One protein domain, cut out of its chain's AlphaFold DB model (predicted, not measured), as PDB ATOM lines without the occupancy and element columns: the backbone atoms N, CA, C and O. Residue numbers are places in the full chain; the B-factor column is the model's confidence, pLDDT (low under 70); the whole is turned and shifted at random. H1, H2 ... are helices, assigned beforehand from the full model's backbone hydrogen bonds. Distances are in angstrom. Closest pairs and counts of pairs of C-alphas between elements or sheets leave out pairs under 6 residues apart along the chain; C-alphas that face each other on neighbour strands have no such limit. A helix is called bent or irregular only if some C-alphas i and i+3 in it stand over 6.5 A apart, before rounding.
ATOM      1  N   ASP A  92     165.263 153.742 178.066       94.06
ATOM      2  CA  ASP A  92     165.360 152.664 179.046       94.06
ATOM      3  C   ASP A  92     165.373 153.154 180.504       94.06
ATOM      4  O   ASP A  92     164.716 152.540 181.345       94.06
ATOM      5  N   TYR A  93     166.061 154.264 180.790       95.25
ATOM      6  CA  TYR A  93     166.090 154.896 182.115       95.25
ATOM      7  C   TYR A  93     164.717 155.487 182.440       95.25
ATOM      8  O   TYR A  93     164.120 155.155 183.467       95.25
ATOM      9  N   ALA A  94     164.153 156.233 181.486       95.88
ATOM     10  CA  ALA A  94     162.814 156.794 181.587       95.88
ATOM     11  C   ALA A  94     161.740 155.725 181.848       95.88
ATOM     12  O   ALA A  94     160.819 155.943 182.641       95.88
ATOM     13  N   ALA A  95     161.846 154.568 181.188       95.81
ATOM     14  CA  ALA A  95     160.921 153.453 181.348       95.81
ATOM     15  C   ALA A  95     161.116 152.706 182.676       95.81
ATOM     16  O   ALA A  95     160.124 152.322 183.296       95.81
ATOM     17  N   PHE A  96     162.360 152.525 183.133       95.56
ATOM     18  CA  PHE A  96     162.673 151.939 184.439       95.56
ATOM     19  C   PHE A  96     162.109 152.795 185.583       95.56
ATOM     20  O   PHE A  96     161.386 152.280 186.434       95.56
ATOM     21  N   ALA A  97     162.329 154.115 185.547       94.88
ATOM     22  CA  ALA A  97     161.807 155.058 186.540       94.88
ATOM     23  C   ALA A  97     160.265 155.107 186.596       94.88
ATOM     24  O   ALA A  97     159.684 155.417 187.635       94.88
ATOM     25  N   ARG A  98     159.588 154.785 185.485       95.81
ATOM     26  CA  ARG A  98     158.117 154.746 185.375       95.81
ATOM     27  C   ARG A  98     157.512 153.373 185.696       95.81
ATOM     28  O   ARG A  98     156.288 153.258 185.689       95.81
ATOM     29  N   ASN A  99     158.318 152.338 185.950       96.38
ATOM     30  CA  ASN A  99     157.837 150.966 186.119       96.38
ATOM     31  C   ASN A  99     157.238 150.731 187.526       96.38
ATOM     32  O   ASN A  99     157.986 150.706 188.503       96.38
ATOM     33  N   PRO A 100     155.916 150.497 187.660       96.19
ATOM     34  CA  PRO A 100     155.262 150.306 188.956       96.19
ATOM     35  C   PRO A 100     155.575 148.945 189.594       96.19
ATOM     36  O   PRO A 100     155.275 148.748 190.765       96.19
ATOM     37  N   MET A 101     156.169 148.004 188.849       94.75
ATOM     38  CA  MET A 101     156.644 146.729 189.398       94.75
ATOM     39  C   MET A 101     158.045 146.834 190.020       94.75
ATOM     40  O   MET A 101     158.523 145.861 190.598       94.75
ATOM     41  N   VAL A 102     158.728 147.972 189.867       94.44
ATOM     42  CA  VAL A 102     160.079 148.214 190.384       94.44
ATOM     43  C   VAL A 102     159.962 149.065 191.646       94.44
ATOM     44  O   VAL A 102     159.755 150.280 191.574       94.44
ATOM     45  N   ASP A 103     160.071 148.398 192.793       92.00
ATOM     46  CA  ASP A 103     160.088 149.002 194.124       92.00
ATOM     47  C   ASP A 103     161.463 149.600 194.470       92.00
ATOM     48  O   ASP A 103     162.438 149.450 193.728       92.00
ATOM     49  N   ASP A 104     161.555 150.298 195.602       92.38
ATOM     50  CA  ASP A 104     162.799 150.957 196.012       92.38
ATOM     51  C   ASP A 104     163.922 149.960 196.338       92.38
ATOM     52  O   ASP A 104     165.083 150.250 196.073       92.38
ATOM     53  N   VAL A 105     163.594 148.745 196.796       91.94
ATOM     54  CA  VAL A 105     164.581 147.667 196.996       91.94
ATOM     55  C   VAL A 105     165.208 147.253 195.661       91.94
ATOM     56  O   VAL A 105     166.430 147.150 195.554       91.94
ATOM     57  N   THR A 106     164.390 147.077 194.619       92.75
ATOM     58  CA  THR A 106     164.858 146.779 193.259       92.75
ATOM     59  C   THR A 106     165.679 147.945 192.693       92.75
ATOM     60  O   THR A 106     166.738 147.720 192.108       92.75
ATOM     61  N   ARG A 107     165.244 149.203 192.891       92.81
ATOM     62  CA  ARG A 107     166.003 150.400 192.462       92.81
ATOM     63  C   ARG A 107     167.379 150.447 193.111       92.81
ATOM     64  O   ARG A 107     168.371 150.649 192.412       92.81
ATOM     65  N   ASP A 108     167.443 150.232 194.419       91.38
ATOM     66  CA  ASP A 108     168.679 150.298 195.194       91.38
ATOM     67  C   ASP A 108     169.639 149.163 194.819       91.38
ATOM     68  O   ASP A 108     170.825 149.422 194.609       91.38
ATOM     69  N   GLY A 109     169.127 147.946 194.599       90.25
ATOM     70  CA  GLY A 109     169.905 146.823 194.062       90.25
ATOM     71  C   GLY A 109     170.469 147.072 192.655       90.25
ATOM     72  O   GLY A 109     171.568 146.620 192.334       90.25
ATOM     73  N   VAL A 110     169.766 147.846 191.822       93.50
ATOM     74  CA  VAL A 110     170.206 148.221 190.466       93.50
ATOM     75  C   VAL A 110     171.273 149.332 190.469       93.50
ATOM     76  O   VAL A 110     172.091 149.378 189.546       93.50
ATOM     77  N   ARG A 111     171.347 150.199 191.497       91.44
ATOM     78  CA  ARG A 111     172.285 151.351 191.539       91.44
ATOM     79  C   ARG A 111     173.750 150.966 191.316       91.44
ATOM     80  O   ARG A 111     174.450 151.670 190.588       91.44
ATOM     81  N   GLY A 112     174.212 149.867 191.917       92.00
ATOM     82  CA  GLY A 112     175.592 149.389 191.751       92.00
ATOM     83  C   GLY A 112     175.916 149.072 190.289       92.00
ATOM     84  O   GLY A 112     176.906 149.559 189.746       92.00
ATOM     85  N   TYR A 113     175.011 148.359 189.617       94.75
ATOM     86  CA  TYR A 113     175.140 148.044 188.197       94.75
ATOM     87  C   TYR A 113     175.043 149.288 187.294       94.75
ATOM     88  O   TYR A 113     175.784 149.383 186.319       94.75
ATOM     89  N   LEU A 114     174.207 150.285 187.617       94.94
ATOM     90  CA  LEU A 114     174.178 151.543 186.850       94.94
ATOM     91  C   LEU A 114     175.522 152.284 186.894       94.94
ATOM     92  O   LEU A 114     175.911 152.898 185.899       94.94
ATOM     93  N   LYS A 115     176.258 152.190 188.011       93.94
ATOM     94  CA  LYS A 115     177.623 152.718 188.109       93.94
ATOM     95  C   LYS A 115     178.591 151.939 187.207       93.94
ATOM     96  O   LYS A 115     179.262 152.559 186.388       93.94
ATOM     97  N   GLU A 116     178.607 150.603 187.289       94.69
ATOM     98  CA  GLU A 116     179.417 149.744 186.400       94.69
ATOM     99  C   GLU A 116     179.144 150.034 184.914       94.69
ATOM    100  O   GLU A 116     180.065 150.136 184.102       94.69
ATOM    101  N   ARG A 117     177.865 150.183 184.553       95.31
ATOM    102  CA  ARG A 117     177.412 150.459 183.187       95.31
ATOM    103  C   ARG A 117     177.884 151.826 182.698       95.31
ATOM    104  O   ARG A 117     178.372 151.924 181.573       95.31
ATOM    105  N   ARG A 118     177.805 152.859 183.545       95.50
ATOM    106  CA  ARG A 118     178.372 154.181 183.249       95.50
ATOM    107  C   ARG A 118     179.881 154.087 183.010       95.50
ATOM    108  O   ARG A 118     180.347 154.557 181.981       95.50
ATOM    109  N   GLU A 119     180.627 153.413 183.884       95.19
ATOM    110  CA  GLU A 119     182.077 153.206 183.719       95.19
ATOM    111  C   GLU A 119     182.429 152.433 182.428       95.19
ATOM    112  O   GLU A 119     183.467 152.686 181.813       95.19
ATOM    113  N   ALA A 120     181.574 151.502 181.985       95.19
ATOM    114  CA  ALA A 120     181.735 150.797 180.711       95.19
ATOM    115  C   ALA A 120     181.516 151.721 179.498       95.19
ATOM    116  O   ALA A 120     182.329 151.717 178.571       95.19
ATOM    117  N   TYR A 121     180.472 152.556 179.515       96.56
ATOM    118  CA  TYR A 121     180.255 153.548 178.459       96.56
ATOM    119  C   TYR A 121     181.331 154.630 178.428       96.56
ATOM    120  O   TYR A 121     181.723 155.045 177.345       96.56
ATOM    121  N   GLU A 122     181.858 155.060 179.572       97.25
ATOM    122  CA  GLU A 122     182.929 156.062 179.625       97.25
ATOM    123  C   GLU A 122     184.209 155.562 178.950       97.25
ATOM    124  O   GLU A 122     184.838 156.309 178.201       97.25
ATOM    125  N   LYS A 123     184.553 154.278 179.122       96.62
ATOM    126  CA  LYS A 123     185.663 153.638 178.399       96.62
ATOM    127  C   LYS A 123     185.430 153.656 176.885       96.62
ATOM    128  O   LYS A 123     186.306 154.112 176.156       96.62
ATOM    129  N   LEU A 124     184.240 153.255 176.429       96.44
ATOM    130  CA  LEU A 124     183.868 153.262 175.005       96.44
ATOM    131  C   LEU A 124     183.834 154.674 174.400       96.44
ATOM    132  O   LEU A 124     184.269 154.872 173.269       96.44
ATOM    133  N   VAL A 125     183.349 155.666 175.150       97.56
ATOM    134  CA  VAL A 125     183.320 157.077 174.740       97.56
ATOM    135  C   VAL A 125     184.733 157.647 174.610       97.56
ATOM    136  O   VAL A 125     184.984 158.415 173.685       97.56
ATOM    137  N   ILE A 126     185.667 157.267 175.489       98.06
ATOM    138  CA  ILE A 126     187.085 157.639 175.364       98.06
ATOM    139  C   ILE A 126     187.697 156.945 174.141       98.06
ATOM    140  O   ILE A 126     188.253 157.612 173.270       98.06
ATOM    141  N   GLU A 127     187.576 155.622 174.040       97.50
ATOM    142  CA  GLU A 127     188.160 154.833 172.947       97.50
ATOM    143  C   GLU A 127     187.669 155.298 171.567       97.50
ATOM    144  O   GLU A 127     188.453 155.398 170.622       97.50
ATOM    145  N   HIS A 128     186.394 155.680 171.465       97.25
ATOM    146  CA  HIS A 128     185.739 156.068 170.218       97.25
ATOM    147  C   HIS A 128     185.270 157.536 170.207       97.25
ATOM    148  O   HIS A 128     184.240 157.860 169.611       97.25
ATOM    149  N   VAL A 129     186.027 158.452 170.824       97.31
ATOM    150  CA  VAL A 129     185.643 159.875 170.958       97.31
ATOM    151  C   VAL A 129     185.311 160.564 169.624       97.31
ATOM    152  O   VAL A 129     184.373 161.358 169.557       97.31
ATOM    153  N   ASP A 130     186.003 160.222 168.531       95.56
ATOM    154  CA  ASP A 130     185.688 160.762 167.199       95.56
ATOM    155  C   ASP A 130     184.356 160.258 166.636       95.56
ATOM    156  O   ASP A 130     183.635 161.015 165.988       95.56
ATOM    157  N   LEU A 131     183.994 159.005 166.917       96.06
ATOM    158  CA  LEU A 131     182.695 158.446 166.547       96.06
ATOM    159  C   LEU A 131     181.571 159.088 167.370       96.06
ATOM    160  O   LEU A 131     180.507 159.380 166.827       96.06
ATOM    161  N   MET A 132     181.816 159.382 168.650       97.06
ATOM    162  CA  MET A 132     180.868 160.124 169.489       97.06
ATOM    163  C   MET A 132     180.640 161.549 168.976       97.06
ATOM    164  O   MET A 132     179.497 162.005 168.921       97.06
ATOM    165  N   ARG A 133     181.699 162.224 168.510       94.81
ATOM    166  CA  ARG A 133     181.599 163.523 167.832       94.81
ATOM    167  C   ARG A 133     180.793 163.422 166.531       94.81
ATOM    168  O   ARG A 133     179.854 164.186 166.344       94.81
ATOM    169  N   GLN A 134     181.081 162.438 165.673       94.75
ATOM    170  CA  GLN A 134     180.309 162.194 164.442       94.75
ATOM    171  C   GLN A 134     178.827 161.893 164.729       94.75
ATOM    172  O   GLN A 134     177.948 162.336 163.989       94.75
ATOM    173  N   LEU A 135     178.530 161.171 165.814       95.12
ATOM    174  CA  LEU A 135     177.161 160.946 166.274       95.12
ATOM    175  C   LEU A 135     176.474 162.244 166.711       95.12
ATOM    176  O   LEU A 135     175.312 162.426 166.358       95.12
ATOM    177  N   GLU A 136     177.133 163.141 167.444       93.69
ATOM    178  CA  GLU A 136     176.572 164.469 167.754       93.69
ATOM    179  C   GLU A 136     176.394 165.335 166.492       93.69
ATOM    180  O   GLU A 136     175.394 166.040 166.379       93.69
ATOM    181  N   ASP A 137     177.286 165.208 165.502       91.94
ATOM    182  CA  ASP A 137     177.189 165.865 164.188       91.94
ATOM    183  C   ASP A 137     176.096 165.269 163.274       91.94
ATOM    184  O   ASP A 137     175.941 165.690 162.121       91.94
ATOM    185  N   GLY A 138     175.330 164.282 163.743       92.62
ATOM    186  CA  GLY A 138     174.189 163.722 163.023       92.62
ATOM    187  C   GLY A 138     174.513 162.583 162.050       92.62
ATOM    188  O   GLY A 138     173.830 162.455 161.031       92.62
ATOM    189  N   LEU A 139     175.541 161.765 162.319       93.56
ATOM    190  CA  LEU A 139     175.943 160.613 161.488       93.56
ATOM    191  C   LEU A 139     174.773 159.692 161.092       93.56
ATOM    192  O   LEU A 139     174.722 159.233 159.954       93.56
ATOM    193  N   LEU A 140     173.825 159.429 161.999       93.88
ATOM    194  CA  LEU A 140     172.648 158.594 161.717       93.88
ATOM    195  C   LEU A 140     171.446 159.429 161.250       93.88
ATOM    196  O   LEU A 140     170.544 158.940 160.568       93.88
ATOM    197  N   GLU A 141     171.388 160.692 161.653       92.25
ATOM    198  CA  GLU A 141     170.350 161.666 161.330       92.25
ATOM    199  C   GLU A 141     170.379 162.066 159.847       92.25
ATOM    200  O   GLU A 141     169.320 162.297 159.272       92.25
ATOM    201  N   LYS A 142     171.561 162.047 159.221       90.75
ATOM    202  CA  LYS A 142     171.800 162.368 157.801       90.75
ATOM    203  C   LYS A 142     171.665 161.175 156.838       90.75
ATOM    204  O   LYS A 142     171.868 161.344 155.639       90.75
ATOM    205  N   VAL A 143     171.349 159.973 157.330       90.88
ATOM    206  CA  VAL A 143     171.217 158.763 156.496       90.88
ATOM    207  C   VAL A 143     169.947 158.814 155.647       90.88
ATOM    208  O   VAL A 143     168.842 158.842 156.190       90.88
ATOM    209  N   ASP A 144     170.093 158.711 154.324       87.75
ATOM    210  CA  ASP A 144     168.977 158.336 153.455       87.75
ATOM    211  C   ASP A 144     168.698 156.830 153.593       87.75
ATOM    212  O   ASP A 144     169.544 155.985 153.302       87.75
ATOM    213  N   THR A 145     167.489 156.487 154.040       85.12
ATOM    214  CA  THR A 145     167.015 155.104 154.180       85.12
ATOM    215  C   THR A 145     166.718 154.425 152.845       85.12
ATOM    216  O   THR A 145     166.564 153.205 152.815       85.12
ATOM    217  N   ARG A 146     166.613 155.183 151.744       85.50
ATOM    218  CA  ARG A 146     166.459 154.641 150.385       85.50
ATOM    219  C   ARG A 146     167.801 154.240 149.765       85.50
ATOM    220  O   ARG A 146     167.822 153.377 148.891       85.50
ATOM    221  N   SER A 147     168.914 154.815 150.228       87.00
ATOM    222  CA  SER A 147     170.254 154.526 149.718       87.00
ATOM    223  C   SER A 147     171.031 153.580 150.637       87.00
ATOM    224  O   SER A 147     171.364 153.887 151.786       87.00
ATOM    225  N   ARG A 148     171.380 152.405 150.100       85.69
ATOM    226  CA  ARG A 148     172.276 151.455 150.781       85.69
ATOM    227  C   ARG A 148     173.675 152.040 150.974       85.69
ATOM    228  O   ARG A 148     174.303 151.746 151.987       85.69
ATOM    229  N   ASP A 149     174.108 152.904 150.059       89.19
ATOM    230  CA  ASP A 149     175.438 153.517 150.062       89.19
ATOM    231  C   ASP A 149     175.603 154.553 151.182       89.19
ATOM    232  O   ASP A 149     176.718 154.783 151.636       89.19
ATOM    233  N   THR A 150     174.511 155.134 151.696       88.88
ATOM    234  CA  THR A 150     174.545 155.954 152.923       88.88
ATOM    235  C   THR A 150     174.260 155.141 154.180       88.88
ATOM    236  O   THR A 150     174.900 155.352 155.210       88.88
ATOM    237  N   MET A 151     173.320 154.193 154.122       88.44
ATOM    238  CA  MET A 151     172.899 153.445 155.308       88.44
ATOM    239  C   MET A 151     173.946 152.425 155.772       88.44
ATOM    240  O   MET A 151     174.263 152.381 156.959       88.44
ATOM    241  N   SER A 152     174.514 151.613 154.874       90.88
ATOM    242  CA  SER A 152     175.466 150.569 155.274       90.88
ATOM    243  C   SER A 152     176.752 151.131 155.905       90.88
ATOM    244  O   SER A 152     177.111 150.638 156.977       90.88
ATOM    245  N   PRO A 153     177.411 152.178 155.363       92.94
ATOM    246  CA  PRO A 153     178.578 152.776 156.013       92.94
ATOM    247  C   PRO A 153     178.266 153.398 157.376       92.94
ATOM    248  O   PRO A 153     179.041 153.208 158.308       92.94
ATOM    249  N   ALA A 154     177.119 154.069 157.538       92.56
ATOM    250  CA  ALA A 154     176.733 154.658 158.821       92.56
ATOM    251  C   ALA A 154     176.514 153.588 159.910       92.56
ATOM    252  O   ALA A 154     176.997 153.743 161.031       92.56
ATOM    253  N   ILE A 155     175.863 152.467 159.570       92.06
ATOM    254  CA  ILE A 155     175.697 151.315 160.475       92.06
ATOM    255  C   ILE A 155     177.046 150.644 160.789       92.06
ATOM    256  O   ILE A 155     177.288 150.245 161.927       92.06
ATOM    257  N   MET A 156     177.951 150.536 159.810       93.38
ATOM    258  CA  MET A 156     179.297 149.996 160.039       93.38
ATOM    259  C   MET A 156     180.148 150.905 160.935       93.38
ATOM    260  O   MET A 156     180.862 150.390 161.792       93.38
ATOM    261  N   ALA A 157     180.043 152.227 160.782       94.62
ATOM    262  CA  ALA A 157     180.779 153.203 161.581       94.62
ATOM    263  C   ALA A 157     180.395 153.151 163.068       94.62
ATOM    264  O   ALA A 157     181.274 153.187 163.921       94.62
ATOM    265  N   VAL A 158     179.103 152.999 163.389       95.12
ATOM    266  CA  VAL A 158     178.626 152.932 164.788       95.12
ATOM    267  C   VAL A 158     178.807 151.563 165.454       95.12
ATOM    268  O   VAL A 158     178.592 151.431 166.658       95.12
ATOM    269  N   ARG A 159     179.229 150.537 164.703       93.56
ATOM    270  CA  ARG A 159     179.381 149.161 165.200       93.56
ATOM    271  C   ARG A 159     180.248 149.012 166.468       93.56
ATOM    272  O   ARG A 159     179.835 148.220 167.310       93.56
ATOM    273  N   PRO A 160     181.386 149.716 166.659       93.56
ATOM    274  CA  PRO A 160     182.234 149.529 167.845       93.56
ATOM    275  C   PRO A 160     181.530 149.831 169.179       93.56
ATOM    276  O   PRO A 160     181.820 149.196 170.184       93.56
ATOM    277  N   ILE A 161     180.561 150.751 169.172       93.12
ATOM    278  CA  ILE A 161     179.780 151.158 170.355       93.12
ATOM    279  C   ILE A 161     178.362 150.569 170.378       93.12
ATOM    280  O   ILE A 161     177.631 150.766 171.344       93.12
ATOM    281  N   ALA A 162     177.958 149.849 169.328       91.62
ATOM    282  CA  ALA A 162     176.658 149.191 169.240       91.62
ATOM    283  C   ALA A 162     176.708 147.763 169.824       91.62
ATOM    284  O   ALA A 162     177.757 147.112 169.784       91.62
ATOM    285  N   PRO A 163     175.582 147.201 170.300       87.75
ATOM    286  CA  PRO A 163     175.520 145.789 170.668       87.75
ATOM    287  C   PRO A 163     175.890 144.880 169.475       87.75
ATOM    288  O   PRO A 163     175.442 145.144 168.357       87.75
ATOM    289  N   PRO A 164     176.645 143.781 169.674       87.31
ATOM    290  CA  PRO A 164     177.117 143.236 170.949       87.31
ATOM    291  C   PRO A 164     178.539 143.687 171.345       87.31
ATOM    292  O   PRO A 164     179.119 143.076 172.235       87.31
ATOM    293  N   GLN A 165     179.129 144.676 170.661       87.81
ATOM    294  CA  GLN A 165     180.437 145.236 171.027       87.81
ATOM    295  C   GLN A 165     180.294 146.158 172.254       87.81
ATOM    296  O   GLN A 165     181.003 145.988 173.241       87.81
ATOM    297  N   GLY A 166     179.327 147.078 172.207       88.44
ATOM    298  CA  GLY A 166     178.885 147.873 173.353       88.44
ATOM    299  C   GLY A 166     177.818 147.173 174.218       88.44
ATOM    300  O   GLY A 166     177.298 146.117 173.831       88.44
ATOM    301  N   PRO A 167     177.460 147.763 175.378       90.38
ATOM    302  CA  PRO A 167     176.396 147.275 176.252       90.38
ATOM    303  C   PRO A 167     175.058 147.128 175.510       90.38
ATOM    304  O   PRO A 167     174.741 147.902 174.609       90.38
ATOM    305  N   LYS A 168     174.247 146.140 175.901       91.06
ATOM    306  CA  LYS A 168     172.887 145.938 175.367       91.06
ATOM    307  C   LYS A 168     171.927 146.976 175.960       91.06
ATOM    308  O   LYS A 168     172.332 147.816 176.766       91.06
ATOM    309  N   SER A 169     170.640 146.917 175.603       88.62
ATOM    310  CA  SER A 169     169.637 147.757 176.271       88.62
ATOM    311  C   SER A 169     169.629 147.475 177.780       88.62
ATOM    312  O   SER A 169     169.816 146.331 178.207       88.62
ATOM    313  N   LEU A 170     169.442 148.518 178.593       91.38
ATOM    314  CA  LEU A 170     169.503 148.408 180.054       91.38
ATOM    315  C   LEU A 170     168.519 147.344 180.571       91.38
ATOM    316  O   LEU A 170     168.887 146.526 181.409       91.38
ATOM    317  N   GLY A 171     167.289 147.310 180.037       89.31
ATOM    318  CA  GLY A 171     166.290 146.296 180.388       89.31
ATOM    319  C   GLY A 171     166.746 144.855 180.118       89.31
ATOM    320  O   GLY A 171     166.512 143.979 180.952       89.31
ATOM    321  N   ASP A 172     167.444 144.610 179.003       89.44
ATOM    322  CA  ASP A 172     167.961 143.275 178.666       89.44
ATOM    323  C   ASP A 172     169.089 142.847 179.607       89.44
ATOM    324  O   ASP A 172     169.131 141.692 180.033       89.44
ATOM    325  N   GLU A 173     170.000 143.758 179.961       92.69
ATOM    326  CA  GLU A 173     171.083 143.446 180.898       92.69
ATOM    327  C   GLU A 173     170.591 143.273 182.330       92.69
ATOM    328  O   GLU A 173     171.022 142.336 182.998       92.69
ATOM    329  N   MET A 174     169.656 144.107 182.796       94.12
ATOM    330  CA  MET A 174     169.060 143.932 184.121       94.12
ATOM    331  C   MET A 174     168.314 142.595 184.224       94.12
ATOM    332  O   MET A 174     168.459 141.898 185.226       94.12
ATOM    333  N   ARG A 175     167.591 142.179 183.173       92.75
ATOM    334  CA  ARG A 175     166.979 140.841 183.105       92.75
ATOM    335  C   ARG A 175     168.034 139.730 183.080       92.75
ATOM    336  O   ARG A 175     167.910 138.763 183.823       92.75
ATOM    337  N   ALA A 176     169.074 139.857 182.253       92.56
ATOM    338  CA  ALA A 176     170.128 138.847 182.124       92.56
ATOM    339  C   ALA A 176     170.975 138.681 183.400       92.56
ATOM    340  O   ALA A 176     171.449 137.582 183.678       92.56
ATOM    341  N   ARG A 177     171.139 139.752 184.186       92.69
ATOM    342  CA  ARG A 177     171.820 139.756 185.492       92.69
ATOM    343  C   ARG A 177     170.904 139.380 186.668       92.69
ATOM    344  O   ARG A 177     171.368 139.369 187.801       92.69
ATOM    345  N   GLY A 178     169.616 139.108 186.431       93.06
ATOM    346  CA  GLY A 178     168.639 138.813 187.488       93.06
ATOM    347  C   GLY A 178     168.259 140.012 188.369       93.06
ATOM    348  O   GLY A 178     167.590 139.828 189.381       93.06
ATOM    349  N   LEU A 179     168.652 141.232 187.985       94.25
ATOM    350  CA  LEU A 179     168.306 142.481 188.675       94.25
ATOM    351  C   LEU A 179     166.839 142.880 188.461       94.25
ATOM    352  O   LEU A 179     166.279 143.614 189.266       94.25
ATOM    353  N   LEU A 180     166.222 142.393 187.381       94.50
ATOM    354  CA  LEU A 180     164.776 142.420 187.180       94.50
ATOM    355  C   LEU A 180     164.233 141.004 187.010       94.50
ATOM    356  O   LEU A 180     164.751 140.209 186.221       94.50
ATOM    357  N   THR A 181     163.110 140.732 187.669       92.81
ATOM    358  CA  THR A 181     162.286 139.552 187.384       92.81
ATOM    359  C   THR A 181     161.753 139.588 185.942       92.81
ATOM    360  O   THR A 181     161.606 140.668 185.353       92.81
ATOM    361  N   PRO A 182     161.385 138.431 185.353       90.94
ATOM    362  CA  PRO A 182     160.816 138.380 184.007       90.94
ATOM    363  C   PRO A 182     159.609 139.308 183.812       90.94
ATOM    364  O   PRO A 182     159.544 139.993 182.794       90.94
ATOM    365  N   GLN A 183     158.706 139.385 184.801       92.12
ATOM    366  CA  GLN A 183     157.528 140.257 184.754       92.12
ATOM    367  C   GLN A 183     157.897 141.744 184.820       92.12
ATOM    368  O   GLN A 183     157.380 142.526 184.027       92.12
ATOM    369  N   GLN A 184     158.818 142.149 185.706       94.31
ATOM    370  CA  GLN A 184     159.282 143.542 185.778       94.31
ATOM    371  C   GLN A 184     159.910 143.991 184.451       94.31
ATOM    372  O   GLN A 184     159.580 145.069 183.952       94.31
ATOM    373  N   ALA A 185     160.772 143.161 183.856       93.50
ATOM    374  CA  ALA A 185     161.414 143.448 182.572       93.50
ATOM    375  C   ALA A 185     160.404 143.512 181.407       93.50
ATOM    376  O   ALA A 185     160.533 144.333 180.495       93.50
ATOM    377  N   GLU A 186     159.368 142.675 181.438       92.75
ATOM    378  CA  GLU A 186     158.306 142.678 180.430       92.75
ATOM    379  C   GLU A 186     157.348 143.876 180.605       92.75
ATOM    380  O   GLU A 186     156.956 144.498 179.616       92.75
ATOM    381  N   PHE A 187     157.083 144.323 181.841       95.12
ATOM    382  CA  PHE A 187     156.365 145.576 182.102       95.12
ATOM    383  C   PHE A 187     157.182 146.805 181.661       95.12
ATOM    384  O   PHE A 187     156.639 147.708 181.023       95.12
ATOM    385  N   GLN A 188     158.499 146.828 181.897       94.81
ATOM    386  CA  GLN A 188     159.378 147.867 181.343       94.81
ATOM    387  C   GLN A 188     159.326 147.868 179.809       94.81
ATOM    388  O   GLN A 188     159.231 148.927 179.192       94.81
ATOM    389  N   SER A 189     159.299 146.690 179.182       93.56
ATOM    390  CA  SER A 189     159.154 146.552 177.727       93.56
ATOM    391  C   SER A 189     157.804 147.084 177.222       93.56
ATOM    392  O   SER A 189     157.770 147.786 176.211       93.56
ATOM    393  N   LYS A 190     156.700 146.851 177.951       94.50
ATOM    394  CA  LYS A 190     155.386 147.475 177.694       94.50
ATOM    395  C   LYS A 190     155.485 149.007 177.716       94.50
ATOM    396  O   LYS A 190     155.047 149.646 176.762       94.50
ATOM    397  N   ILE A 191     156.112 149.586 178.744       95.81
ATOM    398  CA  ILE A 191     156.314 151.042 178.872       95.81
ATOM    399  C   ILE A 191     157.149 151.601 177.703       95.81
ATOM    400  O   ILE A 191     156.749 152.593 177.087       95.81
ATOM    401  N   LYS A 192     158.265 150.947 177.345       94.38
ATOM    402  CA  LYS A 192     159.111 151.322 176.194       94.38
ATOM    403  C   LYS A 192     158.314 151.307 174.889       94.38
ATOM    404  O   LYS A 192     158.323 152.288 174.150       94.38
ATOM    405  N   ASN A 193     157.586 150.224 174.625       92.56
ATOM    406  CA  ASN A 193     156.811 150.057 173.396       92.56
ATOM    407  C   ASN A 193     155.687 151.097 173.266       92.56
ATOM    408  O   ASN A 193     155.417 151.563 172.161       92.56
ATOM    409  N   GLU A 194     155.074 151.521 174.375       93.81
ATOM    410  CA  GLU A 194     154.102 152.623 174.387       93.81
ATOM    411  C   GLU A 194     154.715 153.987 174.018       93.81
ATOM    412  O   GLU A 194     154.015 154.812 173.429       93.81
ATOM    413  N   TYR A 195     156.004 154.225 174.289       94.25
ATOM    414  CA  TYR A 195     156.710 155.393 173.746       94.25
ATOM    415  C   TYR A 195     156.973 155.212 172.249       94.25
ATOM    416  O   TYR A 195     156.605 156.064 171.447       94.25
ATOM    417  N   LEU A 196     157.556 154.070 171.852       91.56
ATOM    418  CA  LEU A 196     157.963 153.814 170.465       91.56
ATOM    419  C   LEU A 196     156.802 153.979 169.471       91.56
ATOM    420  O   LEU A 196     156.960 154.704 168.488       91.56
ATOM    421  N   LYS A 197     155.626 153.407 169.778       89.88
ATOM    422  CA  LYS A 197     154.381 153.553 168.991       89.88
ATOM    423  C   LYS A 197     153.973 155.008 168.737       89.88
ATOM    424  O   LYS A 197     153.345 155.284 167.725       89.88
ATOM    425  N   ARG A 198     154.302 155.918 169.659       90.06
ATOM    426  CA  ARG A 198     153.978 157.351 169.594       90.06
ATOM    427  C   ARG A 198     155.133 158.203 169.057       90.06
ATOM    428  O   ARG A 198     155.021 159.417 169.062       90.06
ATOM    429  N   THR A 199     156.243 157.608 168.610       86.06
ATOM    430  CA  THR A 199     157.388 158.365 168.054       86.06
ATOM    431  C   THR A 199     157.572 158.245 166.549       86.06
ATOM    432  O   THR A 199     158.455 158.895 165.996       86.06
ATOM    433  N   VAL A 200     156.739 157.455 165.870       82.69
ATOM    434  CA  VAL A 200     156.720 157.396 164.407       82.69
ATOM    435  C   VAL A 200     155.276 157.480 163.920       82.69
ATOM    436  O   VAL A 200     154.468 156.621 164.265       82.69
ATOM    437  N   GLU A 201     154.946 158.520 163.146       80.56
ATOM    438  CA  GLU A 201     153.623 158.671 162.520       80.56
ATOM    439  C   GLU A 201     153.372 157.454 161.614       80.56
ATOM    440  O   GLU A 201     154.216 157.145 160.775       80.56
ATOM    441  N   LEU A 202     152.261 156.729 161.784       82.69
ATOM    442  CA  LEU A 202     151.942 155.559 160.954       82.69
ATOM    443  C   LEU A 202     151.564 155.979 159.518       82.69
ATOM    444  O   LEU A 202     150.915 157.013 159.344       82.69
ATOM    445  N   PRO A 203     151.907 155.187 158.485       85.50
ATOM    446  CA  PRO A 203     151.473 155.471 157.127       85.50
ATOM    447  C   PRO A 203     149.961 155.202 157.003       85.50
ATOM    448  O   PRO A 203     149.434 154.348 157.726       85.50
ATOM    449  N   PRO A 204     149.256 155.861 156.064       84.88
ATOM    450  CA  PRO A 204     147.861 155.543 155.767       84.88
ATOM    451  C   PRO A 204     147.658 154.046 155.487       84.88
ATOM    452  O   PRO A 204     148.503 153.389 154.868       84.88
ATOM    453  N   ALA A 205     146.535 153.485 155.944       86.00
ATOM    454  CA  ALA A 205     146.268 152.047 155.836       86.00
ATOM    455  C   ALA A 205     146.209 151.568 154.371       86.00
ATOM    456  O   ALA A 205     146.611 150.448 154.053       86.00
ATOM    457  N   ASP A 206     145.782 152.453 153.477       91.56
ATOM    458  CA  ASP A 206     145.679 152.327 152.023       91.56
ATOM    459  C   ASP A 206     146.971 152.694 151.265       91.56
ATOM    460  O   ASP A 206     147.034 152.511 150.052       91.56
ATOM    461  N   ALA A 207     148.030 153.146 151.950       90.38
ATOM    462  CA  ALA A 207     149.269 153.564 151.292       90.38
ATOM    463  C   ALA A 207     149.908 152.436 150.440       90.38
ATOM    464  O   ALA A 207     149.888 151.269 150.860       90.38
ATOM    465  N   PRO A 208     150.530 152.763 149.287       93.38
ATOM    466  CA  PRO A 208     151.302 151.823 148.474       93.38
ATOM    467  C   PRO A 208     152.373 151.051 149.258       93.38
ATOM    468  O   PRO A 208     152.883 151.515 150.286       93.38
ATOM    469  N   ALA A 209     152.734 149.870 148.755       91.56
ATOM    470  CA  ALA A 209     153.695 148.975 149.399       91.56
ATOM    471  C   ALA A 209     155.074 149.634 149.567       91.56
ATOM    472  O   ALA A 209     155.715 149.479 150.601       91.56
ATOM    473  N   GLU A 210     155.486 150.439 148.593       89.75
ATOM    474  CA  GLU A 210     156.747 151.177 148.560       89.75
ATOM    475  C   GLU A 210     156.812 152.204 149.700       89.75
ATOM    476  O   GLU A 210     157.815 152.280 150.413       89.75
ATOM    477  N   ILE A 211     155.713 152.937 149.930       88.19
ATOM    478  CA  ILE A 211     155.599 153.920 151.019       88.19
ATOM    479  C   ILE A 211     155.647 153.215 152.378       88.19
ATOM    480  O   ILE A 211     156.354 153.665 153.279       88.19
ATOM    481  N   LYS A 212     154.951 152.079 152.521       89.50
ATOM    482  CA  LYS A 212     154.995 151.252 153.739       89.50
ATOM    483  C   LYS A 212     156.396 150.686 153.996       89.50
ATOM    484  O   LYS A 212     156.856 150.703 155.134       89.50
ATOM    485  N   THR A 213     157.108 150.240 152.963       89.38
ATOM    486  CA  THR A 213     158.484 149.730 153.087       89.38
ATOM    487  C   THR A 213     159.469 150.828 153.485       89.38
ATOM    488  O   THR A 213     160.262 150.630 154.405       89.38
ATOM    489  N   GLU A 214     159.403 152.008 152.863       86.88
ATOM    490  CA  GLU A 214     160.229 153.155 153.258       86.88
ATOM    491  C   GLU A 214     159.929 153.608 154.692       86.88
ATOM    492  O   GLU A 214     160.849 153.867 155.472       86.88
ATOM    493  N   HIS A 215     158.647 153.678 155.055       88.38
ATOM    494  CA  HIS A 215     158.210 153.998 156.410       88.38
ATOM    495  C   HIS A 215     158.776 153.008 157.436       88.38
ATOM    496  O   HIS A 215     159.339 153.432 158.448       88.38
ATOM    497  N   ASN A 216     158.713 151.706 157.152       88.50
ATOM    498  CA  ASN A 216     159.276 150.672 158.017       88.50
ATOM    499  C   ASN A 216     160.794 150.846 158.195       88.50
ATOM    500  O   ASN A 216     161.288 150.756 159.318       88.50
ATOM    501  N   LEU A 217     161.537 151.171 157.129       88.75
ATOM    502  CA  LEU A 217     162.981 151.439 157.208       88.75
ATOM    503  C   LEU A 217     163.297 152.691 158.044       88.75
ATOM    504  O   LEU A 217     164.196 152.656 158.887       88.75
ATOM    505  N   LYS A 218     162.528 153.775 157.879       87.56
ATOM    506  CA  LYS A 218     162.638 154.987 158.712       87.56
ATOM    507  C   LYS A 218     162.318 154.702 160.178       87.56
ATOM    508  O   LYS A 218     163.059 155.143 161.054       87.56
ATOM    509  N   SER A 219     161.279 153.909 160.438       88.75
ATOM    510  CA  SER A 219     160.891 153.451 161.777       88.75
ATOM    511  C   SER A 219     162.001 152.631 162.432       88.75
ATOM    512  O   SER A 219     162.399 152.910 163.561       88.75
ATOM    513  N   MET A 220     162.557 151.657 161.705       88.88
ATOM    514  CA  MET A 220     163.680 150.838 162.160       88.88
ATOM    515  C   MET A 220     164.912 151.687 162.473       88.88
ATOM    516  O   MET A 220     165.511 151.500 163.528       88.88
ATOM    517  N   LEU A 221     165.272 152.646 161.613       89.50
ATOM    518  CA  LEU A 221     166.400 153.546 161.861       89.50
ATOM    519  C   LEU A 221     166.147 154.463 163.071       89.50
ATOM    520  O   LEU A 221     167.056 154.679 163.870       89.50
ATOM    521  N   ALA A 222     164.925 154.977 163.243       88.56
ATOM    522  CA  ALA A 222     164.539 155.788 164.400       88.56
ATOM    523  C   ALA A 222     164.586 154.995 165.718       88.56
ATOM    524  O   ALA A 222     165.013 155.525 166.741       88.56
ATOM    525  N   ILE A 223     164.205 153.714 165.697       88.56
ATOM    526  CA  ILE A 223     164.353 152.811 166.844       88.56
ATOM    527  C   ILE A 223     165.838 152.499 167.087       88.56
ATOM    528  O   ILE A 223     166.302 152.591 168.219       88.56
ATOM    529  N   TYR A 224     166.602 152.194 166.035       89.75
ATOM    530  CA  TYR A 224     168.022 151.846 166.124       89.75
ATOM    531  C   TYR A 224     168.889 152.990 166.674       89.75
ATOM    532  O   TYR A 224     169.798 152.735 167.464       89.75
ATOM    533  N   LYS A 225     168.576 154.247 166.328       91.12
ATOM    534  CA  LYS A 225     169.235 155.453 166.865       91.12
ATOM    535  C   LYS A 225     169.249 155.506 168.396       91.12
ATOM    536  O   LYS A 225     170.221 155.981 168.970       91.12
ATOM    537  N   ARG A 226     168.222 154.959 169.051       89.25
ATOM    538  CA  ARG A 226     168.074 154.991 170.516       89.25
ATOM    539  C   ARG A 226     169.097 154.144 171.260       89.25
ATOM    540  O   ARG A 226     169.373 154.407 172.425       89.25
ATOM    541  N   ASN A 227     169.714 153.174 170.581       90.00
ATOM    542  CA  ASN A 227     170.861 152.444 171.127       90.00
ATOM    543  C   ASN A 227     172.038 153.386 171.450       90.00
ATOM    544  O   ASN A 227     172.906 153.025 172.237       90.00
ATOM    545  N   PHE A 228     172.058 154.591 170.865       94.19
ATOM    546  CA  PHE A 228     173.097 155.594 171.075       94.19
ATOM    547  C   PHE A 228     172.672 156.739 172.008       94.19
ATOM    548  O   PHE A 228     173.494 157.614 172.274       94.19
ATOM    549  N   ASP A 229     171.445 156.736 172.549       94.19
ATOM    550  CA  ASP A 229     170.976 157.773 173.485       94.19
ATOM    551  C   ASP A 229     171.833 157.786 174.764       94.19
ATOM    552  O   ASP A 229     172.260 158.842 175.229       94.19
ATOM    553  N   GLU A 230     172.143 156.606 175.308       95.38
ATOM    554  CA  GLU A 230     172.956 156.457 176.519       95.38
ATOM    555  C   GLU A 230     174.438 156.833 176.326       95.38
ATOM    556  O   GLU A 230     174.916 157.671 177.092       95.38
ATOM    557  N   PRO A 231     175.183 156.339 175.312       95.56
ATOM    558  CA  PRO A 231     176.544 156.817 175.082       95.56
ATOM    559  C   PRO A 231     176.588 158.309 174.708       95.56
ATOM    560  O   PRO A 231     177.528 158.988 175.116       95.56
ATOM    561  N   ARG A 232     175.573 158.866 174.016       96.06
ATOM    562  CA  ARG A 232     175.449 160.327 173.809       96.06
ATOM    563  C   ARG A 232     175.280 161.066 175.142       96.06
ATOM    564  O   ARG A 232     175.989 162.041 175.378       96.06
ATOM    565  N   MET A 233     174.401 160.599 176.033       96.38
ATOM    566  CA  MET A 233     174.227 161.162 177.381       96.38
ATOM    567  C   MET A 233     175.538 161.127 178.183       96.38
ATOM    568  O   MET A 233     175.936 162.144 178.752       96.38
ATOM    569  N   VAL A 234     176.239 159.988 178.192       97.25
ATOM    570  CA  VAL A 234     177.530 159.831 178.883       97.25
ATOM    571  C   VAL A 234     178.583 160.774 178.294       97.25
ATOM    572  O   VAL A 234     179.221 161.506 179.046       97.25
ATOM    573  N   TYR A 235     178.710 160.847 176.965       97.88
ATOM    574  CA  TYR A 235     179.632 161.775 176.302       97.88
ATOM    575  C   TYR A 235     179.345 163.237 176.659       97.88
ATOM    576  O   TYR A 235     180.265 163.967 177.027       97.88
ATOM    577  N   ARG A 236     178.075 163.661 176.646       97.56
ATOM    578  CA  ARG A 236     177.667 165.017 177.055       97.56
ATOM    579  C   ARG A 236     177.994 165.304 178.525       97.56
ATOM    580  O   ARG A 236     178.518 166.377 178.809       97.56
ATOM    581  N   SER A 237     177.770 164.350 179.439       97.19
ATOM    582  CA  SER A 237     178.195 164.470 180.849       97.19
ATOM    583  C   SER A 237     179.703 164.688 180.948       97.19
ATOM    584  O   SER A 237     180.152 165.641 181.580       97.19
ATOM    585  N   MET A 238     180.499 163.859 180.269       98.19
ATOM    586  CA  MET A 238     181.958 163.968 180.309       98.19
ATOM    587  C   MET A 238     182.467 165.279 179.691       98.19
ATOM    588  O   MET A 238     183.409 165.863 180.218       98.19
ATOM    589  N   LEU A 239     181.837 165.790 178.625       98.12
ATOM    590  CA  LEU A 239     182.149 167.121 178.085       98.12
ATOM    591  C   LEU A 239     181.908 168.227 179.124       98.12
ATOM    592  O   LEU A 239     182.736 169.127 179.252       98.12
ATOM    593  N   MET A 240     180.820 168.151 179.893       97.81
ATOM    594  CA  MET A 240     180.523 169.115 180.961       97.81
ATOM    595  C   MET A 240     181.480 168.994 182.157       97.81
ATOM    596  O   MET A 240     181.825 169.996 182.780       97.81
ATOM    597  N   GLU A 241     181.987 167.798 182.443       97.38
ATOM    598  CA  GLU A 241     183.029 167.584 183.455       97.38
ATOM    599  C   GLU A 241     184.396 168.131 182.997       97.38
ATOM    600  O   GLU A 241     185.088 168.795 183.771       97.38
ATOM    601  N   VAL A 242     184.762 167.963 181.719       97.31
ATOM    602  CA  VAL A 242     185.933 168.645 181.130       97.31
ATOM    603  C   VAL A 242     185.746 170.166 181.166       97.31
ATOM    604  O   VAL A 242     186.691 170.893 181.470       97.31
ATOM    605  N   ALA A 243     184.531 170.663 180.921       96.81
ATOM    606  CA  ALA A 243     184.218 172.083 181.047       96.81
ATOM    607  C   ALA A 243     184.480 172.597 182.475       96.81
ATOM    608  O   ALA A 243     185.105 173.643 182.645       96.81
ATOM    609  N   ALA A 244     184.078 171.837 183.501       95.38
ATOM    610  CA  ALA A 244     184.369 172.157 184.896       95.38
ATOM    611  C   ALA A 244     185.884 172.176 185.193       95.38
ATOM    612  O   ALA A 244     186.354 173.098 185.861       95.38
ATOM    613  N   LEU A 245     186.666 171.238 184.636       94.81
ATOM    614  CA  LEU A 245     188.135 171.254 184.734       94.81
ATOM    615  C   LEU A 245     188.775 172.482 184.066       94.81
ATOM    616  O   LEU A 245     189.744 173.031 184.587       94.81
ATOM    617  N   ILE A 246     188.254 172.939 182.927       94.00
ATOM    618  CA  ILE A 246     188.724 174.169 182.262       94.00
ATOM    619  C   ILE A 246     188.386 175.402 183.119       94.00
ATOM    620  O   ILE A 246     189.206 176.313 183.269       94.00
ATOM    621  N   VAL A 247     187.189 175.433 183.718       92.38
ATOM    622  CA  VAL A 247     186.756 176.525 184.603       92.38
ATOM    623  C   VAL A 247     187.660 176.623 185.835       92.38
ATOM    624  O   VAL A 247     188.161 177.713 186.118       92.38
ATOM    625  N   SER A 248     187.936 175.498 186.505       91.12
ATOM    626  CA  SER A 248     188.780 175.429 187.709       91.12
ATOM    627  C   SER A 248     190.286 175.584 187.449       91.12
ATOM    628  O   SER A 248     191.059 175.685 188.398       91.12
ATOM    629  N   GLY A 249     190.722 175.605 186.184       89.00
ATOM    630  CA  GLY A 249     192.143 175.614 185.818       89.00
ATOM    631  C   GLY A 249     192.822 174.241 185.905       89.00
ATOM    632  O   GLY A 249     194.023 174.137 185.674       89.00
ATOM    633  N   GLY A 250     192.063 173.174 186.175       88.12
ATOM    634  CA  GLY A 250     192.534 171.790 186.139       88.12
ATOM    635  C   GLY A 250     192.905 171.281 184.738       88.12
ATOM    636  O   GLY A 250     193.566 170.247 184.630       88.12
ATOM    637  N   ALA A 251     192.534 171.983 183.664       88.88
ATOM    638  CA  ALA A 251     192.954 171.683 182.294       88.88
ATOM    639  C   ALA A 251     193.431 172.945 181.555       88.88
ATOM    640  O   ALA A 251     192.643 173.850 181.280       88.88
ATOM    641  N   THR A 252     194.720 172.984 181.208       83.69
ATOM    642  CA  THR A 252     195.322 174.002 180.338       83.69
ATOM    643  C   THR A 252     195.278 173.555 178.880       83.69
ATOM    644  O   THR A 252     195.476 172.382 178.569       83.69
ATOM    645  N   LEU A 253     195.019 174.506 177.986       90.56
ATOM    646  CA  LEU A 253     194.954 174.319 176.540       90.56
ATOM    647  C   LEU A 253     195.772 175.422 175.869       90.56
ATOM    648  O   LEU A 253     195.959 176.491 176.452       90.56
ATOM    649  N   GLU A 254     196.230 175.169 174.648       89.31
ATOM    650  CA  GLU A 254     197.059 176.089 173.863       89.31
ATOM    651  C   GLU A 254     196.413 176.388 172.500       89.31
ATOM    652  O   GLU A 254     195.449 175.731 172.092       89.31
ATOM    653  N   GLY A 255     196.926 177.406 171.801       91.62
ATOM    654  CA  GLY A 255     196.491 177.775 170.450       91.62
ATOM    655  C   GLY A 255     194.985 178.043 170.327       91.62
ATOM    656  O   GLY A 255     194.373 178.678 171.186       91.62
ATOM    657  N   GLU A 256     194.381 177.542 169.248       91.88
ATOM    658  CA  GLU A 256     192.938 177.640 168.981       91.88
ATOM    659  C   GLU A 256     192.090 176.989 170.090       91.88
ATOM    660  O   GLU A 256     191.059 177.530 170.491       91.88
ATOM    661  N   GLY A 257     192.568 175.882 170.674       92.00
ATOM    662  CA  GLY A 257     191.900 175.220 171.794       92.00
ATOM    663  C   GLY A 257     191.752 176.134 173.014       92.00
ATOM    664  O   GLY A 257     190.693 176.157 173.636       92.00
ATOM    665  N   ALA A 258     192.768 176.949 173.319       92.25
ATOM    666  CA  ALA A 258     192.700 177.953 174.385       92.25
ATOM    667  C   ALA A 258     191.667 179.055 174.092       92.25
ATOM    668  O   ALA A 258     190.935 179.479 174.987       92.25
ATOM    669  N   GLN A 259     191.588 179.501 172.832       92.19
ATOM    670  CA  GLN A 259     190.658 180.548 172.401       92.19
ATOM    671  C   GLN A 259     189.200 180.083 172.520       92.19
ATOM    672  O   GLN A 259     188.371 180.806 173.069       92.19
ATOM    673  N   ILE A 260     188.891 178.856 172.086       93.50
ATOM    674  CA  ILE A 260     187.546 178.278 172.241       93.50
ATOM    675  C   ILE A 260     187.239 178.012 173.724       93.50
ATOM    676  O   ILE A 260     186.136 178.302 174.187       93.50
ATOM    677  N   ALA A 261     188.216 177.525 174.496       92.31
ATOM    678  CA  ALA A 261     188.052 177.242 175.922       92.31
ATOM    679  C   ALA A 261     187.726 178.483 176.774       92.31
ATOM    680  O   ALA A 261     187.051 178.353 177.795       92.31
ATOM    681  N   ALA A 262     188.119 179.692 176.352       91.25
ATOM    682  CA  ALA A 262     187.681 180.930 177.002       91.25
ATOM    683  C   ALA A 262     186.143 181.068 177.010       91.25
ATOM    684  O   ALA A 262     185.569 181.487 178.018       91.25
ATOM    685  N   GLY A 263     185.473 180.612 175.944       92.81
ATOM    686  CA  GLY A 263     184.011 180.594 175.830       92.81
ATOM    687  C   GLY A 263     183.308 179.733 176.886       92.81
ATOM    688  O   GLY A 263     182.159 179.994 177.232       92.81
ATOM    689  N   VAL A 264     183.996 178.740 177.463       92.81
ATOM    690  CA  VAL A 264     183.440 177.854 178.504       92.81
ATOM    691  C   VAL A 264     183.134 178.635 179.786       92.81
ATOM    692  O   VAL A 264     182.147 178.350 180.465       92.81
ATOM    693  N   LYS A 265     183.972 179.633 180.101       87.31
ATOM    694  CA  LYS A 265     183.836 180.500 181.282       87.31
ATOM    695  C   LYS A 265     182.799 181.609 181.089       87.31
ATOM    696  O   LYS A 265     182.249 182.075 182.080       87.31
ATOM    697  N   SER A 266     182.537 182.027 179.848       92.50
ATOM    698  CA  SER A 266     181.573 183.090 179.527       92.50
ATOM    699  C   SER A 266     180.176 182.588 179.146       92.50
ATOM    700  O   SER A 266     179.280 183.411 178.988       92.50
ATOM    701  N   ALA A 267     179.985 181.276 178.975       95.25
ATOM    702  CA  ALA A 267     178.704 180.689 178.591       95.25
ATOM    703  C   ALA A 267     177.602 180.961 179.634       95.25
ATOM    704  O   ALA A 267     177.769 180.661 180.820       95.25
ATOM    705  N   ALA A 268     176.453 181.464 179.178       92.81
ATOM    706  CA  ALA A 268     175.323 181.875 180.010       92.81
ATOM    707  C   ALA A 268     174.558 180.703 180.652       92.81
ATOM    708  O   ALA A 268     173.776 180.905 181.581       92.81
ATOM    709  N   GLY A 269     174.775 179.474 180.178       94.62
ATOM    710  CA  GLY A 269     174.152 178.268 180.716       94.62
ATOM    711  C   GLY A 269     174.741 176.985 180.134       94.62
ATOM    712  O   GLY A 269     175.605 177.014 179.255       94.62
ATOM    713  N   ASP A 270     174.261 175.844 180.623       94.56
ATOM    714  CA  ASP A 270     174.845 174.533 180.313       94.56
ATOM    715  C   ASP A 270     174.711 174.129 178.838       94.56
ATOM    716  O   ASP A 270     175.618 173.497 178.305       94.56
ATOM    717  N   ALA A 271     173.642 174.551 178.152       94.56
ATOM    718  CA  ALA A 271     173.472 174.318 176.716       94.56
ATOM    719  C   ALA A 271     174.562 175.025 175.888       94.56
ATOM    720  O   ALA A 271     175.259 174.387 175.102       94.56
ATOM    721  N   GLU A 272     174.783 176.323 176.128       96.56
ATOM    722  CA  GLU A 272     175.850 177.078 175.460       96.56
ATOM    723  C   GLU A 272     177.234 176.525 175.827       96.56
ATOM    724  O   GLU A 272     178.099 176.391 174.960       96.56
ATOM    725  N   ARG A 273     177.442 176.135 177.094       97.06
ATOM    726  CA  ARG A 273     178.702 175.522 177.535       97.06
ATOM    727  C   ARG A 273     178.965 174.208 176.799       97.06
ATOM    728  O   ARG A 273     180.082 174.000 176.327       97.06
ATOM    729  N   LEU A 274     177.950 173.359 176.632       96.69
ATOM    730  CA  LEU A 274     178.045 172.121 175.858       96.69
ATOM    731  C   LEU A 274     178.374 172.397 174.380       96.69
ATOM    732  O   LEU A 274     179.222 171.710 173.812       96.69
ATOM    733  N   ASP A 275     177.786 173.427 173.768       96.25
ATOM    734  CA  ASP A 275     178.080 173.816 172.381       96.25
ATOM    735  C   ASP A 275     179.483 174.428 172.204       96.25
ATOM    736  O   ASP A 275     180.117 174.263 171.157       96.25
ATOM    737  N   VAL A 276     180.029 175.105 173.221       97.12
ATOM    738  CA  VAL A 276     181.463 175.451 173.259       97.12
ATOM    739  C   VAL A 276     182.317 174.182 173.337       97.12
ATOM    740  O   VAL A 276     183.261 174.039 172.559       97.12
ATOM    741  N   MET A 277     181.971 173.226 174.206       97.69
ATOM    742  CA  MET A 277     182.727 171.976 174.353       97.69
ATOM    743  C   MET A 277     182.720 171.112 173.085       97.69
ATOM    744  O   MET A 277     183.757 170.558 172.728       97.69
ATOM    745  N   LYS A 278     181.599 171.044 172.358       96.50
ATOM    746  CA  LYS A 278     181.502 170.365 171.052       96.50
ATOM    747  C   LYS A 278     182.432 170.986 170.003       96.50
ATOM    748  O   LYS A 278     183.142 170.264 169.299       96.50
ATOM    749  N   ARG A 279     182.478 172.322 169.932       95.44
ATOM    750  CA  ARG A 279     183.408 173.056 169.053       95.44
ATOM    751  C   ARG A 279     184.864 172.798 169.441       95.44
ATOM    752  O   ARG A 279     185.669 172.465 168.579       95.44
ATOM    753  N   LEU A 280     185.183 172.846 170.735       96.06
ATOM    754  CA  LEU A 280     186.519 172.531 171.243       96.06
ATOM    755  C   LEU A 280     186.951 171.106 170.850       96.06
ATOM    756  O   LEU A 280     188.025 170.910 170.290       96.06
ATOM    757  N   PHE A 281     186.081 170.111 171.039       96.19
ATOM    758  CA  PHE A 281     186.343 168.714 170.664       96.19
ATOM    759  C   PHE A 281     186.354 168.446 169.144       96.19
ATOM    760  O   PHE A 281     186.542 167.299 168.728       96.19
ATOM    761  N   THR A 282     186.196 169.482 168.316       94.25
ATOM    762  CA  THR A 282     186.389 169.419 166.861       94.25
ATOM    763  C   THR A 282     187.785 169.887 166.432       94.25
ATOM    764  O   THR A 282     188.299 169.367 165.447       94.25
ATOM    765  N   VAL A 283     188.422 170.808 167.171       94.44
ATOM    766  CA  VAL A 283     189.757 171.353 166.822       94.44
ATOM    767  C   VAL A 283     190.920 170.632 167.509       94.44
ATOM    768  O   VAL A 283     192.049 170.676 167.029       94.44
ATOM    769  N   LEU A 284     190.670 169.970 168.642       95.31
ATOM    770  CA  LEU A 284     191.709 169.247 169.379       95.31
ATOM    771  C   LEU A 284     192.060 167.897 168.706       95.31
ATOM    772  O   LEU A 284     191.151 167.200 168.247       95.31
ATOM    773  N   PRO A 285     193.335 167.453 168.721       95.12
ATOM    774  CA  PRO A 285     193.738 166.092 168.341       95.12
ATOM    775  C   PRO A 285     192.976 164.997 169.105       95.12
ATOM    776  O   PRO A 285     192.415 165.241 170.178       95.12
ATOM    777  N   VAL A 286     192.915 163.774 168.565       95.25
ATOM    778  CA  VAL A 286     192.160 162.673 169.202       95.25
ATOM    779  C   VAL A 286     192.750 162.295 170.560       95.25
ATOM    780  O   VAL A 286     192.010 162.148 171.528       95.25
ATOM    781  N   GLU A 287     194.073 162.270 170.665       95.69
ATOM    782  CA  GLU A 287     194.834 161.958 171.872       95.69
ATOM    783  C   GLU A 287     194.499 162.953 172.990       95.69
ATOM    784  O   GLU A 287     194.091 162.561 174.082       95.69
ATOM    785  N   GLN A 288     194.548 164.254 172.683       95.94
ATOM    786  CA  GLN A 288     194.242 165.316 173.643       95.94
ATOM    787  C   GLN A 288     192.778 165.279 174.104       95.94
ATOM    788  O   GLN A 288     192.489 165.515 175.278       95.94
ATOM    789  N   ARG A 289     191.839 164.941 173.209       96.75
ATOM    790  CA  ARG A 289     190.419 164.757 173.561       96.75
ATOM    791  C   ARG A 289     190.223 163.566 174.490       96.75
ATOM    792  O   ARG A 289     189.502 163.686 175.479       96.75
ATOM    793  N   GLN A 290     190.891 162.446 174.217       97.81
ATOM    794  CA  GLN A 290     190.877 161.287 175.104       97.81
ATOM    795  C   GLN A 290     191.477 161.610 176.478       97.81
ATOM    796  O   GLN A 290     190.890 161.241 177.491       97.81
ATOM    797  N   ASP A 291     192.601 162.323 176.534       96.88
ATOM    798  CA  ASP A 291     193.274 162.659 177.793       96.88
ATOM    799  C   ASP A 291     192.475 163.639 178.655       96.88
ATOM    800  O   ASP A 291     192.390 163.452 179.869       96.88
ATOM    801  N   LEU A 292     191.803 164.626 178.049       97.06
ATOM    802  CA  LEU A 292     190.852 165.484 178.761       97.06
ATOM    803  C   LEU A 292     189.710 164.668 179.381       97.06
ATOM    804  O   LEU A 292     189.406 164.841 180.560       97.06
ATOM    805  N   LEU A 293     189.110 163.747 178.617       97.81
ATOM    806  CA  LEU A 293     188.032 162.879 179.101       97.81
ATOM    807  C   LEU A 293     188.509 161.932 180.217       97.81
ATOM    808  O   LEU A 293     187.826 161.794 181.232       97.81
ATOM    809  N   ARG A 294     189.701 161.330 180.081       97.50
ATOM    810  CA  ARG A 294     190.344 160.526 181.138       97.50
ATOM    811  C   ARG A 294     190.557 161.354 182.406       97.50
ATOM    812  O   ARG A 294     190.255 160.879 183.500       97.50
ATOM    813  N   LYS A 295     191.036 162.596 182.269       96.31
ATOM    814  CA  LYS A 295     191.276 163.512 183.394       96.31
ATOM    815  C   LYS A 295     189.979 163.916 184.097       96.31
ATOM    816  O   LYS A 295     189.953 163.935 185.325       96.31
ATOM    817  N   ALA A 296     188.906 164.172 183.346       95.94
ATOM    818  CA  ALA A 296     187.576 164.429 183.896       95.94
ATOM    819  C   ALA A 296     187.080 163.250 184.744       95.94
ATOM    820  O   ALA A 296     186.783 163.437 185.923       95.94
ATOM    821  N   VAL A 297     187.107 162.026 184.204       95.38
ATOM    822  CA  VAL A 297     186.717 160.813 184.947       95.38
ATOM    823  C   VAL A 297     187.574 160.620 186.204       95.38
ATOM    824  O   VAL A 297     187.029 160.369 187.278       95.38
ATOM    825  N   ALA A 298     188.897 160.791 186.105       93.81
ATOM    826  CA  ALA A 298     189.815 160.650 187.237       93.81
ATOM    827  C   ALA A 298     189.589 161.698 188.345       93.81
ATOM    828  O   ALA A 298     189.762 161.389 189.522       93.81
ATOM    829  N   SER A 299     189.168 162.917 187.989       91.81
ATOM    830  CA  SER A 299     188.939 164.004 188.953       91.81
ATOM    831  C   SER A 299     187.750 163.780 189.893       91.81
ATOM    832  O   SER A 299     187.683 164.409 190.939       91.81
ATOM    833  N   ARG A 300     186.838 162.850 189.577       88.38
ATOM    834  CA  ARG A 300     185.661 162.537 190.413       88.38
ATOM    835  C   ARG A 300     185.984 161.788 191.711       88.38
ATOM    836  O   ARG A 300     185.098 161.602 192.538       88.38
ATOM    837  N   GLY A 301     187.204 161.260 191.829       64.81
ATOM    838  CA  GLY A 301     187.697 160.555 193.015       64.81
ATOM    839  C   GLY A 301     188.549 161.426 193.942       64.81
ATOM    840  O   GLY A 301     189.236 160.870 194.797       64.81
TER     841      GLY A 301
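Overview. This is residues 92 to 301 of the 302 residues of an uncharacterized protein of Phycisphaerales bacterium (UniProt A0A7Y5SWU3). One long bent helix, H7, runs along most of the domain, and H3, H8, H9, H10 and the later part of H2 pack crosswise on its second arm, H7b. H1, H5 and H6 form a smaller cluster of their own, while the first arm, H7a, reaches away with few contacts, and residues 205 to 210 stick out at its beginning. The printed part has 210 residues with ten named helices, H1 to H10 in order, and no named strand; the class is all helix. It is only just compact, close to loose, with a radius of gyration of the C-alphas of 19.8 A and spans of 59 by 47 by 32 A.

Along the chain. Find C-alpha 92 at (165.360, 152.664, 179.046), where H1, residues 92 to 97, begins. H2, residues 104 to 127, runs 34.5 A with a kink of 36 degrees near residue 112; it is irregular, but only just, with C-alphas 109 and 112 6.7 A apart. Next come H3, residues 129 to 136, and H4, residues 148 to 161, irregular with C-alphas 157 and 160 7.4 A apart. Read on through H5, residues 170 to 176, and H6, residues 182 to 196. From C-alpha 209 at (153.695, 148.975, 149.399) runs H7, residues 209 to 248, one helix by its hydrogen bonds but bent: C-alphas 227 and 230 are 7.0 A apart. Its arms are H7a, residues 209 to 227, 27.9 A, and H7b, residues 230 to 248, 27.1 A, at a steep tilt of 42 degrees. H8, residues 255 to 266, H9, residues 270 to 283, and H10, residues 286 to 299, follow; H10 ends at (188.939, 164.004, 188.953).

Arrangement. Start at the hub, H7. Its residues 238 to 245 touch H10, C-alphas 242 and 296 being closest at 5.3 A, about perpendicular at 79 degrees. H9 touches H7b at Met 277 and Leu 239, closest C-alphas 6.2 A. H8 and H9 are a helical hairpin, a shallow tilt of 2 degrees, opposite ways; H8 touches H7b with residues 261 to 265 alone, closest C-alphas 265 and 247, 5.9 A. H2 touches H7b with residues 118 to 125 alone, closest C-alphas 121 and 231, 6.0 A. H3 touches H7b, closest C-alphas 132 and 232, 6.9 A. H4 and H7a are near each other. H5 and H6 are a helical hairpin, and H1 touches H6, closest C-alphas 95 and 191, 5.8 A. Every O i to N i+4 pair is within hydrogen-bond range in H1, H3, H5, H6, H7b and H10; H2 has 18 of 20, H4 7 of 10, H7a 13 of 15, H8 4 of 8 and H9 9 of 10.

Size, cuts and confidence. The C-alphas of Asp 206 and Gly 249, the two farthest apart, are 62.0 A apart. The printed part has no cut; the links H3 to H4 and H6 to H7 are long. Only residue 301 is under 70 in pLDDT.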